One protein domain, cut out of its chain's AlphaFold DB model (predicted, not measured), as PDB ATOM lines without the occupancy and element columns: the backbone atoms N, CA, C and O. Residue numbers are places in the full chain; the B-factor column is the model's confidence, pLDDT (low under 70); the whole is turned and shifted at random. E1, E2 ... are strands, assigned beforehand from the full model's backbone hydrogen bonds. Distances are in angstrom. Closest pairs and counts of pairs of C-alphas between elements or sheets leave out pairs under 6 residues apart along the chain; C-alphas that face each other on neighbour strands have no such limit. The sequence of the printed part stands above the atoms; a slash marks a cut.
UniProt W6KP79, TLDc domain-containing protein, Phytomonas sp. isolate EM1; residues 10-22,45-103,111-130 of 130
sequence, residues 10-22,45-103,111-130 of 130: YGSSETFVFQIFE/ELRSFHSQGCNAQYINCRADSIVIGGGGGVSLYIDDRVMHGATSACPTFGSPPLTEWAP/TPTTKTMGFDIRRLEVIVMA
ATOM      1  N   TYR A  10      28.242  -7.257   3.243       94.50
ATOM      2  CA  TYR A  10      29.423  -6.528   3.706       94.50
ATOM      3  C   TYR A  10      30.454  -7.514   4.271       94.50
ATOM      4  O   TYR A  10      30.158  -8.701   4.399       94.50
ATOM      5  N   GLY A  11      31.637  -7.018   4.639       94.69
ATOM      6  CA  GLY A  11      32.748  -7.825   5.155       94.69
ATOM      7  C   GLY A  11      33.742  -8.250   4.070       94.69
ATOM      8  O   GLY A  11      33.580  -7.929   2.891       94.69
ATOM      9  N   SER A  12      34.791  -8.954   4.490       96.69
ATOM     10  CA  SER A  12      35.863  -9.480   3.635       96.69
ATOM     11  C   SER A  12      36.068 -10.980   3.875       96.69
ATOM     12  O   SER A  12      35.431 -11.574   4.752       96.69
ATOM     13  N   SER A  13      37.010 -11.577   3.141       97.00
ATOM     14  CA  SER A  13      37.477 -12.953   3.351       97.00
ATOM     15  C   SER A  13      38.134 -13.191   4.716       97.00
ATOM     16  O   SER A  13      38.390 -14.340   5.058       97.00
ATOM     17  N   GLU A  14      38.401 -12.133   5.488       97.50
ATOM     18  CA  GLU A  14      38.883 -12.232   6.870       97.50
ATOM     19  C   GLU A  14      37.755 -12.546   7.860       97.50
ATOM     20  O   GLU A  14      38.030 -12.955   8.982       97.50
ATOM     21  N   THR A  15      36.486 -12.400   7.459       97.88
ATOM     22  CA  THR A  15      35.346 -12.862   8.265       97.88
ATOM     23  C   THR A  15      35.425 -14.380   8.436       97.88
ATOM     24  O   THR A  15      35.605 -15.111   7.461       97.88
ATOM     25  N   PHE A  16      35.226 -14.862   9.660       97.94
ATOM     26  CA  PHE A  16      35.111 -16.284   9.969       97.94
ATOM     27  C   PHE A  16      34.052 -16.501  11.053       97.94
ATOM     28  O   PHE A  16      33.689 -15.572  11.776       97.94
ATOM     29  N   VAL A  17      33.555 -17.730  11.162       97.88
ATOM     30  CA  VAL A  17      32.694 -18.167  12.272       97.88
ATOM     31  C   VAL A  17      33.407 -19.253  13.060       97.88
ATOM     32  O   VAL A  17      34.299 -19.921  12.534       97.88
ATOM     33  N   PHE A  18      33.052 -19.435  14.324       96.31
ATOM     34  CA  PHE A  18      33.665 -20.462  15.156       96.31
ATOM     35  C   PHE A  18      32.667 -21.045  16.155       96.31
ATOM     36  O   PHE A  18      31.631 -20.450  16.444       96.31
ATOM     37  N   GLN A  19      33.004 -22.223  16.668       95.12
ATOM     38  CA  GLN A  19      32.321 -22.900  17.762       95.12
ATOM     39  C   GLN A  19      33.310 -23.081  18.910       95.12
ATOM     40  O   GLN A  19      34.483 -23.382  18.670       95.12
ATOM     41  N   ILE A  20      32.825 -22.934  20.140       93.06
ATOM     42  CA  ILE A  20      33.548 -23.314  21.352       93.06
ATOM     43  C   ILE A  20      32.740 -24.415  22.027       93.06
ATOM     44  O   ILE A  20      31.539 -24.251  22.245       93.06
ATOM     45  N   PHE A  21      33.389 -25.530  22.340       89.12
ATOM     46  CA  PHE A  21      32.805 -26.610  23.123       89.12
ATOM     47  C   PHE A  21      33.447 -26.658  24.505       89.12
ATOM     48  O   PHE A  21      34.666 -26.773  24.627       89.12
ATOM     49  N   GLU A  22      32.613 -26.594  25.538       84.81
ATOM     50  CA  GLU A  22      33.016 -26.725  26.937       84.81
ATOM     51  C   GLU A  22      32.316 -27.948  27.542       84.81
ATOM     52  O   GLU A  22      31.086 -27.987  27.650       84.81
ATOM     53  N   GLU A  45      37.391 -26.653  23.553       91.31
ATOM     54  CA  GLU A  45      37.795 -26.882  22.170       91.31
ATOM     55  C   GLU A  45      37.258 -25.784  21.266       91.31
ATOM     56  O   GLU A  45      36.060 -25.506  21.250       91.31
ATOM     57  N   LEU A  46      38.153 -25.190  20.477       91.94
ATOM     58  CA  LEU A  46      37.823 -24.183  19.477       91.94
ATOM     59  C   LEU A  46      37.851 -24.804  18.082       91.94
ATOM     60  O   LEU A  46      38.828 -25.445  17.695       91.94
ATOM     61  N   ARG A  47      36.815 -24.526  17.293       93.31
ATOM     62  CA  ARG A  47      36.761 -24.871  15.871       93.31
ATOM     63  C   ARG A  47      36.401 -23.641  15.053       93.31
ATOM     64  O   ARG A  47      35.329 -23.078  15.254       93.31
ATOM     65  N   SER A  48      37.272 -23.233  14.132       95.94
ATOM     66  CA  SER A  48      37.051 -22.083  13.248       95.94
ATOM     67  C   SER A  48      36.754 -22.500  11.806       95.94
ATOM     68  O   SER A  48      37.262 -23.502  11.301       95.94
ATOM     69  N   PHE A  49      35.933 -21.696  11.133       97.06
ATOM     70  CA  PHE A  49      35.521 -21.869   9.746       97.06
ATOM     71  C   PHE A  49      35.776 -20.582   8.978       97.06
ATOM     72  O   PHE A  49      35.094 -19.571   9.166       97.06
ATOM     73  N   HIS A  50      36.778 -20.630   8.110       97.94
ATOM     74  CA  HIS A  50      37.202 -19.494   7.305       97.94
ATOM     75  C   HIS A  50      36.505 -19.489   5.944       97.94
ATOM     76  O   HIS A  50      35.923 -20.488   5.515       97.94
ATOM     77  N   SER A  51      36.561 -18.345   5.260       97.44
ATOM     78  CA  SER A  51      35.983 -18.215   3.924       97.44
ATOM     79  C   SER A  51      36.528 -19.275   2.961       97.44
ATOM     80  O   SER A  51      37.737 -19.439   2.828       97.44
ATOM     81  N   GLN A  52      35.626 -19.927   2.226       97.00
ATOM     82  CA  GLN A  52      35.962 -20.890   1.171       97.00
ATOM     83  C   GLN A  52      36.273 -20.215  -0.177       97.00
ATOM     84  O   GLN A  52      36.543 -20.892  -1.166       97.00
ATOM     85  N   GLY A  53      36.161 -18.884  -0.270       96.12
ATOM     86  CA  GLY A  53      36.394 -18.124  -1.506       96.12
ATOM     87  C   GLY A  53      35.355 -18.329  -2.621       96.12
ATOM     88  O   GLY A  53      35.483 -17.731  -3.684       96.12
ATOM     89  N   CYS A  54      34.312 -19.136  -2.401       94.94
ATOM     90  CA  CYS A  54      33.306 -19.460  -3.419       94.94
ATOM     91  C   CYS A  54      32.245 -18.359  -3.626       94.94
ATOM     92  O   CYS A  54      31.581 -18.330  -4.659       94.94
ATOM     93  N   ASN A  55      32.066 -17.456  -2.653       94.81
ATOM     94  CA  ASN A  55      31.193 -16.282  -2.730       94.81
ATOM     95  C   ASN A  55      31.608 -15.217  -1.690       94.81
ATOM     96  O   ASN A  55      32.391 -15.500  -0.787       94.81
ATOM     97  N   ALA A  56      31.050 -14.005  -1.804       96.00
ATOM     98  CA  ALA A  56      31.315 -12.873  -0.903       96.00
ATOM     99  C   ALA A  56      30.114 -12.518   0.005       96.00
ATOM    100  O   ALA A  56      29.873 -11.350   0.313       96.00
ATOM    101  N   GLN A  57      29.306 -13.509   0.393       96.00
ATOM    102  CA  GLN A  57      28.114 -13.313   1.228       96.00
ATOM    103  C   GLN A  57      28.456 -13.402   2.724       96.00
ATOM    104  O   GLN A  57      27.939 -14.264   3.430       96.00
ATOM    105  N   TYR A  58      29.353 -12.531   3.202       97.44
ATOM    106  CA  TYR A  58      29.904 -12.624   4.560       97.44
ATOM    107  C   TYR A  58      28.955 -12.113   5.639       97.44
ATOM    108  O   TYR A  58      28.623 -12.868   6.542       97.44
ATOM    109  N   ILE A  59      28.508 -10.857   5.558       97.69
ATOM    110  CA  ILE A  59      27.647 -10.245   6.582       97.69
ATOM    111  C   ILE A  59      26.481  -9.531   5.902       97.69
ATOM    112  O   ILE A  59      26.701  -8.649   5.079       97.69
ATOM    113  N   ASN A  60      25.243  -9.876   6.242       95.19
ATOM    114  CA  ASN A  60      24.040  -9.157   5.824       95.19
ATOM    115  C   ASN A  60      23.333  -8.609   7.064       95.19
ATOM    116  O   ASN A  60      22.910  -9.370   7.924       95.19
ATOM    117  N   CYS A  61      23.192  -7.289   7.133       92.62
ATOM    118  CA  CYS A  61      22.431  -6.627   8.186       92.62
ATOM    119  C   CYS A  61      21.166  -6.026   7.582       92.62
ATOM    120  O   CYS A  61      21.216  -5.338   6.556       92.62
ATOM    121  N   ARG A  62      20.032  -6.292   8.220       90.88
ATOM    122  CA  ARG A  62      18.714  -5.760   7.874       90.88
ATOM    123  C   ARG A  62      18.120  -5.091   9.110       90.88
ATOM    124  O   ARG A  62      18.704  -5.127  10.186       90.88
ATOM    125  N   ALA A  63      16.966  -4.453   8.945       91.12
ATOM    126  CA  ALA A  63      16.271  -3.825  10.068       91.12
ATOM    127  C   ALA A  63      15.786  -4.848  11.111       91.12
ATOM    128  O   ALA A  63      15.617  -4.489  12.268       91.12
ATOM    129  N   ASP A  64      15.566  -6.092  10.687       93.56
ATOM    130  CA  ASP A  64      14.960  -7.170  11.468       93.56
ATOM    131  C   ASP A  64      15.949  -8.289  11.844       93.56
ATOM    132  O   ASP A  64      15.558  -9.271  12.473       93.56
ATOM    133  N   SER A  65      17.212  -8.196  11.407       95.31
ATOM    134  CA  SER A  65      18.156  -9.305  11.538       95.31
ATOM    135  C   SER A  65      19.608  -8.934  11.251       95.31
ATOM    136  O   SER A  65      19.918  -8.028  10.469       95.31
ATOM    137  N   ILE A  66      20.511  -9.727  11.825       96.31
ATOM    138  CA  ILE A  66      21.899  -9.846  11.381       96.31
ATOM    139  C   ILE A  66      22.177 -11.286  10.955       96.31
ATOM    140  O   ILE A  66      21.777 -12.249  11.609       96.31
ATOM    141  N   VAL A  67      22.858 -11.424   9.824       96.75
ATOM    142  CA  VAL A  67      23.224 -12.695   9.207       96.75
ATOM    143  C   VAL A  67      24.721 -12.708   8.938       96.75
ATOM    144  O   VAL A  67      25.247 -11.783   8.318       96.75
ATOM    145  N   ILE A  68      25.389 -13.781   9.346       98.06
ATOM    146  CA  ILE A  68      26.791 -14.066   9.050       98.06
ATOM    147  C   ILE A  68      26.851 -15.380   8.259       98.06
ATOM    148  O   ILE A  68      26.395 -16.421   8.729       98.06
ATOM    149  N   GLY A  69      27.408 -15.320   7.049       96.38
ATOM    150  CA  GLY A  69      27.520 -16.432   6.101       96.38
ATOM    151  C   GLY A  69      26.237 -16.681   5.310       96.38
ATOM    152  O   GLY A  69      25.151 -16.740   5.879       96.38
ATOM    153  N   GLY A  70      26.356 -16.833   3.988       91.75
ATOM    154  CA  GLY A  70      25.231 -17.008   3.066       91.75
ATOM    155  C   GLY A  70      25.463 -18.090   2.002       91.75
ATOM    156  O   GLY A  70      26.239 -19.026   2.182       91.75
ATOM    157  N   GLY A  71      24.786 -17.952   0.856       87.75
ATOM    158  CA  GLY A  71      25.054 -18.768  -0.339       87.75
ATOM    159  C   GLY A  71      24.265 -20.072  -0.475       87.75
ATOM    160  O   GLY A  71      24.743 -20.983  -1.135       87.75
ATOM    161  N   GLY A  72      23.070 -20.174   0.114       85.50
ATOM    162  CA  GLY A  72      22.249 -21.402   0.096       85.50
ATOM    163  C   GLY A  72      22.007 -22.010   1.481       85.50
ATOM    164  O   GLY A  72      21.379 -23.055   1.597       85.50
ATOM    165  N   GLY A  73      22.479 -21.319   2.516       90.44
ATOM    166  CA  GLY A  73      22.246 -21.543   3.937       90.44
ATOM    167  C   GLY A  73      22.811 -20.354   4.720       90.44
ATOM    168  O   GLY A  73      23.289 -19.396   4.103       90.44
ATOM    169  N   VAL A  74      22.753 -20.397   6.049       93.94
ATOM    170  CA  VAL A  74      23.231 -19.331   6.935       93.94
ATOM    171  C   VAL A  74      24.050 -19.909   8.081       93.94
ATOM    172  O   VAL A  74      23.551 -20.749   8.822       93.94
ATOM    173  N   SER A  75      25.293 -19.455   8.264       96.88
ATOM    174  CA  SER A  75      26.086 -19.916   9.412       96.88
ATOM    175  C   SER A  75      25.512 -19.391  10.718       96.88
ATOM    176  O   SER A  75      25.402 -20.147  11.675       96.88
ATOM    177  N   LEU A  76      25.113 -18.120  10.758       98.00
ATOM    178  CA  LEU A  76      24.519 -17.512  11.940       98.00
ATOM    179  C   LEU A  76      23.485 -16.461  11.546       98.00
ATOM    180  O   LEU A  76      23.803 -15.490  10.869       98.00
ATOM    181  N   TYR A  77      22.252 -16.659  11.984       97.81
ATOM    182  CA  TYR A  77      21.173 -15.681  11.948       97.81
ATOM    183  C   TYR A  77      20.840 -15.288  13.382       97.81
ATOM    184  O   TYR A  77      20.773 -16.163  14.247       97.81
ATOM    185  N   ILE A  78      20.594 -14.003  13.616       98.25
ATOM    186  CA  ILE A  78      20.095 -13.464  14.881       98.25
ATOM    187  C   ILE A  78      18.977 -12.470  14.561       98.25
ATOM    188  O   ILE A  78      19.121 -11.649  13.649       98.25
ATOM    189  N   ASP A  79      17.868 -12.563  15.295       97.38
ATOM    190  CA  ASP A  79      16.736 -11.644  15.170       97.38
ATOM    191  C   ASP A  79      17.021 -10.245  15.756       97.38
ATOM    192  O   ASP A  79      17.998 -10.013  16.468       97.38
ATOM    193  N   ASP A  80      16.152  -9.283  15.454       96.31
ATOM    194  CA  ASP A  80      16.230  -7.899  15.943       96.31
ATOM    195  C   ASP A  80      16.062  -7.741  17.457       96.31
ATOM    196  O   ASP A  80      16.368  -6.682  18.012       96.31
ATOM    197  N   ARG A  81      15.585  -8.783  18.137       96.81
ATOM    198  CA  ARG A  81      15.416  -8.805  19.592       96.81
ATOM    199  C   ARG A  81      16.595  -9.433  20.313       96.81
ATOM    200  O   ARG A  81      16.639  -9.344  21.537       96.81
ATOM    201  N   VAL A  82      17.536 -10.030  19.582       96.25
ATOM    202  CA  VAL A  82      18.678 -10.765  20.138       96.25
ATOM    203  C   VAL A  82      18.203 -11.873  21.091       96.25
ATOM    204  O   VAL A  82      18.818 -12.144  22.118       96.25
ATOM    205  N   MET A  83      17.074 -12.500  20.760       97.50
ATOM    206  CA  MET A  83      16.453 -13.552  21.574       97.50
ATOM    207  C   MET A  83      16.563 -14.909  20.897       97.50
ATOM    208  O   MET A  83      16.827 -15.907  21.564       97.50
ATOM    209  N   HIS A  84      16.406 -14.943  19.575       98.25
ATOM    210  CA  HIS A  84      16.424 -16.182  18.813       98.25
ATOM    211  C   HIS A  84      17.435 -16.090  17.682       98.25
ATOM    212  O   HIS A  84      17.606 -15.052  17.032       98.25
ATOM    213  N   GLY A  85      18.075 -17.218  17.416       98.00
ATOM    214  CA  GLY A  85      18.958 -17.378  16.285       98.00
ATOM    215  C   GLY A  85      18.693 -18.664  15.524       98.00
ATOM    216  O   GLY A  85      17.920 -19.532  15.935       98.00
ATOM    217  N   ALA A  86      19.333 -18.763  14.368       97.69
ATOM    218  CA  ALA A  86      19.293 -19.956  13.547       97.69
ATOM    219  C   ALA A  86      20.636 -20.198  12.857       97.69
ATOM    220  O   ALA A  86      21.409 -19.272  12.613       97.69
ATOM    221  N   THR A  87      20.912 -21.454  12.535       97.81
ATOM    222  CA  THR A  87      22.139 -21.879  11.866       97.81
ATOM    223  C   THR A  87      21.874 -23.072  10.954       97.81
ATOM    224  O   THR A  87      21.009 -23.902  11.222       97.81
ATOM    225  N   SER A  88      22.594 -23.156   9.845       95.94
ATOM    226  CA  SER A  88      22.563 -24.269   8.904       95.94
ATOM    227  C   SER A  88      23.951 -24.480   8.307       95.94
ATOM    228  O   SER A  88      24.852 -23.655   8.476       95.94
ATOM    229  N   ALA A  89      24.108 -25.543   7.515       94.25
ATOM    230  CA  ALA A  89      25.273 -25.651   6.650       94.25
ATOM    231  C   ALA A  89      25.382 -24.413   5.733       94.25
ATOM    232  O   ALA A  89      24.366 -23.942   5.209       94.25
ATOM    233  N   CYS A  90      26.589 -23.873   5.549       94.44
ATOM    234  CA  CYS A  90      26.804 -22.615   4.825       94.44
ATOM    235  C   CYS A  90      27.994 -22.695   3.856       94.44
ATOM    236  O   CYS A  90      29.132 -22.876   4.299       94.44
ATOM    237  N   PRO A  91      27.784 -22.476   2.544       93.75
ATOM    238  CA  PRO A  91      28.864 -22.514   1.557       93.75
ATOM    239  C   PRO A  91      29.947 -21.446   1.731       93.75
ATOM    240  O   PRO A  91      31.102 -21.723   1.425       93.75
ATOM    241  N   THR A  92      29.615 -20.244   2.229       96.12
ATOM    242  CA  THR A  92      30.602 -19.158   2.401       96.12
ATOM    243  C   THR A  92      31.780 -19.581   3.282       96.12
ATOM    244  O   THR A  92      32.918 -19.221   2.975       96.12
ATOM    245  N   PHE A  93      31.519 -20.359   4.339       97.38
ATOM    246  CA  PHE A  93      32.528 -20.788   5.315       97.38
ATOM    247  C   PHE A  93      32.765 -22.303   5.347       97.38
ATOM    248  O   PHE A  93      33.705 -22.760   5.989       97.38
ATOM    249  N   GLY A  94      31.934 -23.094   4.660       94.25
ATOM    250  CA  GLY A  94      31.952 -24.551   4.785       94.25
ATOM    251  C   GLY A  94      31.564 -25.023   6.189       94.25
ATOM    252  O   GLY A  94      31.971 -26.104   6.601       94.25
ATOM    253  N   SER A  95      30.826 -24.206   6.949       94.31
ATOM    254  CA  SER A  95      30.416 -24.560   8.307       94.31
ATOM    255  C   SER A  95      29.229 -25.531   8.281       94.31
ATOM    256  O   SER A  95      28.368 -25.384   7.408       94.31
ATOM    257  N   PRO A  96      29.124 -26.465   9.242       94.19
ATOM    258  CA  PRO A  96      27.877 -27.148   9.574       94.19
ATOM    259  C   PRO A  96      26.939 -26.192  10.347       94.19
ATOM    260  O   PRO A  96      27.324 -25.047  10.617       94.19
ATOM    261  N   PRO A  97      25.725 -26.634  10.733       95.00
ATOM    262  CA  PRO A  97      24.949 -25.950  11.765       95.00
ATOM    263  C   PRO A  97      25.788 -25.764  13.046       95.00
ATOM    264  O   PRO A  97      26.244 -26.729  13.652       95.00
ATOM    265  N   LEU A  98      25.990 -24.517  13.477       95.00
ATOM    266  CA  LEU A  98      26.921 -24.145  14.552       95.00
ATOM    267  C   LEU A  98      26.491 -24.602  15.958       95.00
ATOM    268  O   LEU A  98      27.277 -24.515  16.899       95.00
ATOM    269  N   THR A  99      25.272 -25.106  16.123       93.31
ATOM    270  CA  THR A  99      24.799 -25.720  17.374       93.31
ATOM    271  C   THR A  99      25.154 -27.203  17.481       93.31
ATOM    272  O   THR A  99      24.959 -27.800  18.536       93.31
ATOM    273  N   GLU A 100      25.645 -27.819  16.405       88.69
ATOM    274  CA  GLU A 100      26.065 -29.218  16.395       88.69
ATOM    275  C   GLU A 100      27.585 -29.308  16.563       88.69
ATOM    276  O   GLU A 100      28.347 -28.735  15.784       88.69
ATOM    277  N   TRP A 101      28.040 -30.048  17.574       88.19
ATOM    278  CA  TRP A 101      29.457 -30.360  17.744       88.19
ATOM    279  C   TRP A 101      29.760 -31.748  17.180       88.19
ATOM    280  O   TRP A 101      29.223 -32.749  17.655       88.19
ATOM    281  N   ALA A 102      30.646 -31.811  16.188       79.31
ATOM    282  CA  ALA A 102      31.202 -33.061  15.682       79.31
ATOM    283  C   ALA A 102      32.702 -33.118  16.018       79.31
ATOM    284  O   ALA A 102      33.420 -32.166  15.695       79.31
ATOM    285  N   PRO A 103      33.193 -34.203  16.646       66.12
ATOM    286  CA  PRO A 103      34.607 -34.339  16.968       66.12
ATOM    287  C   PRO A 103      35.456 -34.353  15.690       66.12
ATOM    288  O   PRO A 103      35.085 -34.956  14.676       66.12
ATOM    289  N   THR A 111      27.043 -35.926   4.433       49.75
ATOM    290  CA  THR A 111      26.309 -35.005   3.568       49.75
ATOM    291  C   THR A 111      25.876 -33.798   4.405       49.75
ATOM    292  O   THR A 111      25.291 -34.000   5.471       49.75
ATOM    293  N   PRO A 112      26.157 -32.553   3.971       55.78
ATOM    294  CA  PRO A 112      25.754 -31.372   4.721       55.78
ATOM    295  C   PRO A 112      24.240 -31.421   4.900       55.78
ATOM    296  O   PRO A 112      23.482 -31.408   3.928       55.78
ATOM    297  N   THR A 113      23.794 -31.541   6.148       57.03
ATOM    298  CA  THR A 113      22.377 -31.490   6.465       57.03
ATOM    299  C   THR A 113      21.888 -30.100   6.070       57.03
ATOM    300  O   THR A 113      22.329 -29.076   6.586       57.03
ATOM    301  N   THR A 114      20.952 -30.039   5.127       68.12
ATOM    302  CA  THR A 114      20.295 -28.786   4.710       68.12
ATOM    303  C   THR A 114      19.308 -28.272   5.763       68.12
ATOM    304  O   THR A 114      18.524 -27.361   5.507       68.12
ATOM    305  N   LYS A 115      19.308 -28.884   6.952       86.38
ATOM    306  CA  LYS A 115      18.370 -28.611   8.029       86.38
ATOM    307  C   LYS A 115      18.832 -27.378   8.799       86.38
ATOM    308  O   LYS A 115      19.932 -27.352   9.342       86.38
ATOM    309  N   THR A 116      17.962 -26.382   8.881       93.00
ATOM    310  CA  THR A 116      18.168 -25.213   9.737       93.00
ATOM    311  C   THR A 116      17.830 -25.558  11.183       93.00
ATOM    312  O   THR A 116      16.749 -26.082  11.462       93.00
ATOM    313  N   MET A 117      18.743 -25.246  12.098       95.19
ATOM    314  CA  MET A 117      18.598 -25.404  13.541       95.19
ATOM    315  C   MET A 117      18.382 -24.047  14.198       95.19
ATOM    316  O   MET A 117      19.160 -23.127  13.973       95.19
ATOM    317  N   GLY A 118      17.309 -23.923  14.979       96.75
ATOM    318  CA  GLY A 118      17.042 -22.745  15.802       96.75
ATOM    319  C   GLY A 118      17.658 -22.887  17.193       96.75
ATOM    320  O   GLY A 118      17.821 -24.007  17.680       96.75
ATOM    321  N   PHE A 119      17.975 -21.765  17.828       97.31
ATOM    322  CA  PHE A 119      18.457 -21.714  19.206       97.31
ATOM    323  C   PHE A 119      18.027 -20.421  19.903       97.31
ATOM    324  O   PHE A 119      17.831 -19.392  19.253       97.31
ATOM    325  N   ASP A 120      17.938 -20.475  21.230       98.06
ATOM    326  CA  ASP A 120      17.696 -19.306  22.073       98.06
ATOM    327  C   ASP A 120      19.025 -18.691  22.520       98.06
ATOM    328  O   ASP A 120      19.965 -19.392  22.913       98.06
ATOM    329  N   ILE A 121      19.107 -17.366  22.484       97.69
ATOM    330  CA  ILE A 121      20.295 -16.619  22.887       97.69
ATOM    331  C   ILE A 121      20.208 -16.351  24.387       97.69
ATOM    332  O   ILE A 121      19.406 -15.545  24.849       97.69
ATOM    333  N   ARG A 122      21.076 -17.004  25.167       96.62
ATOM    334  CA  ARG A 122      21.204 -16.714  26.606       96.62
ATOM    335  C   ARG A 122      22.051 -15.478  26.888       96.62
ATOM    336  O   ARG A 122      21.818 -14.774  27.867       96.62
ATOM    337  N   ARG A 123      23.066 -15.245  26.058       96.19
ATOM    338  CA  ARG A 123      23.975 -14.105  26.158       96.19
ATOM    339  C   ARG A 123      24.566 -13.793  24.788       96.19
ATOM    340  O   ARG A 123      24.952 -14.711  24.071       96.19
ATOM    341  N   LEU A 124      24.670 -12.505  24.466       96.50
ATOM    342  CA  LEU A 124      25.407 -12.004  23.310       96.50
ATOM    343  C   LEU A 124      26.420 -10.961  23.777       96.50
ATOM    344  O   LEU A 124      26.068 -10.012  24.474       96.50
ATOM    345  N   GLU A 125      27.674 -11.145  23.379       96.94
ATOM    346  CA  GLU A 125      28.776 -10.238  23.683       96.94
ATOM    347  C   GLU A 125      29.410  -9.767  22.367       96.94
ATOM    348  O   GLU A 125      29.600 -10.556  21.441       96.94
ATOM    349  N   VAL A 126      29.731  -8.472  22.279       96.19
ATOM    350  CA  VAL A 126      30.471  -7.886  21.154       96.19
ATOM    351  C   VAL A 126      31.783  -7.348  21.695       96.19
ATOM    352  O   VAL A 126      31.797  -6.413  22.495       96.19
ATOM    353  N   ILE A 127      32.883  -7.951  21.258       95.88
ATOM    354  CA  ILE A 127      34.228  -7.611  21.716       95.88
ATOM    355  C   ILE A 127      34.945  -6.875  20.587       95.88
ATOM    356  O   ILE A 127      35.047  -7.382  19.471       95.88
ATOM    357  N   VAL A 128      35.448  -5.677  20.886       95.12
ATOM    358  CA  VAL A 128      36.259  -4.878  19.960       95.12
ATOM    359  C   VAL A 128      37.705  -4.938  20.428       95.12
ATOM    360  O   VAL A 128      38.015  -4.524  21.543       95.12
ATOM    361  N   MET A 129      38.579  -5.471  19.578       91.75
ATOM    362  CA  MET A 129      40.024  -5.489  19.806       91.75
ATOM    363  C   MET A 129      40.649  -4.306  19.059       91.75
ATOM    364  O   MET A 129      40.304  -4.077  17.898       91.75
ATOM    365  N   ALA A 130      41.500  -3.541  19.744       85.06
ATOM    366  CA  ALA A 130      42.154  -2.330  19.244       85.06
ATOM    367  C   ALA A 130      43.662  -2.534  19.074       85.06
ATOM    368  O   ALA A 130      44.229  -3.341  19.849       85.06
TER     369      ALA A 130
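This is residues 10 to 22, 45 to 103 and 111 to 130 of the 130 residues of the protein "TLDc domain-containing protein" of Phytomonas sp. isolate EM1 (UniProt W6KP79). With little regular structure, this domain is a twisted five-strand sheet, with a two-strand ribbon, E1 and E2, crossing near one end of its strands and a tail, residues 125 to 130, sticking out. The 92 printed residues include seven named strands, E1 to E7, and no named helix; the large sheet is antiparallel, order E3 E4 E5 E6 E7. It is all strand and compact, radius of gyration of the C-alphas 12.8 A, spans 32 by 29 by 29 A.

E3 is residues 59 to 61, E4 65 to 68, E5 76 to 79, E6 84 to 87 and E7 117 to 120, ending at (17.696, -19.306, 22.073). E1, 16 to 21, spans 16.9 A from (35.111, -16.284, 9.969); E2, 45 to 50, spans 16.6 A.

E3 to E6 form a meander, each strand the antiparallel neighbour of the one before. Within hydrogen-bond range are N 60 and O 67 of E3 and E4 at 2.8 A, N 68 and O 76 of E4 and E5 at 2.8 A, N 77 and O 86 of E5 and E6 at 2.8 A, N 85 and O 119 of E6 and E7 at 2.9 A, and N 19 and O 47 of the antiparallel neighbours E1 and E2 at 2.9 A. The closest C-alphas of E1 and E4, Val 17 and Ile 68, are 7.9 A apart.

The printed part has two cuts, one with 22 residues not printed, across which C-alphas 22 and 45 are 6.8 A apart, and one with 7 residues not printed, across which C-alphas 103 and 111 are 15.8 A apart. Confidence is under 70 at residues 103 and 111 to 114.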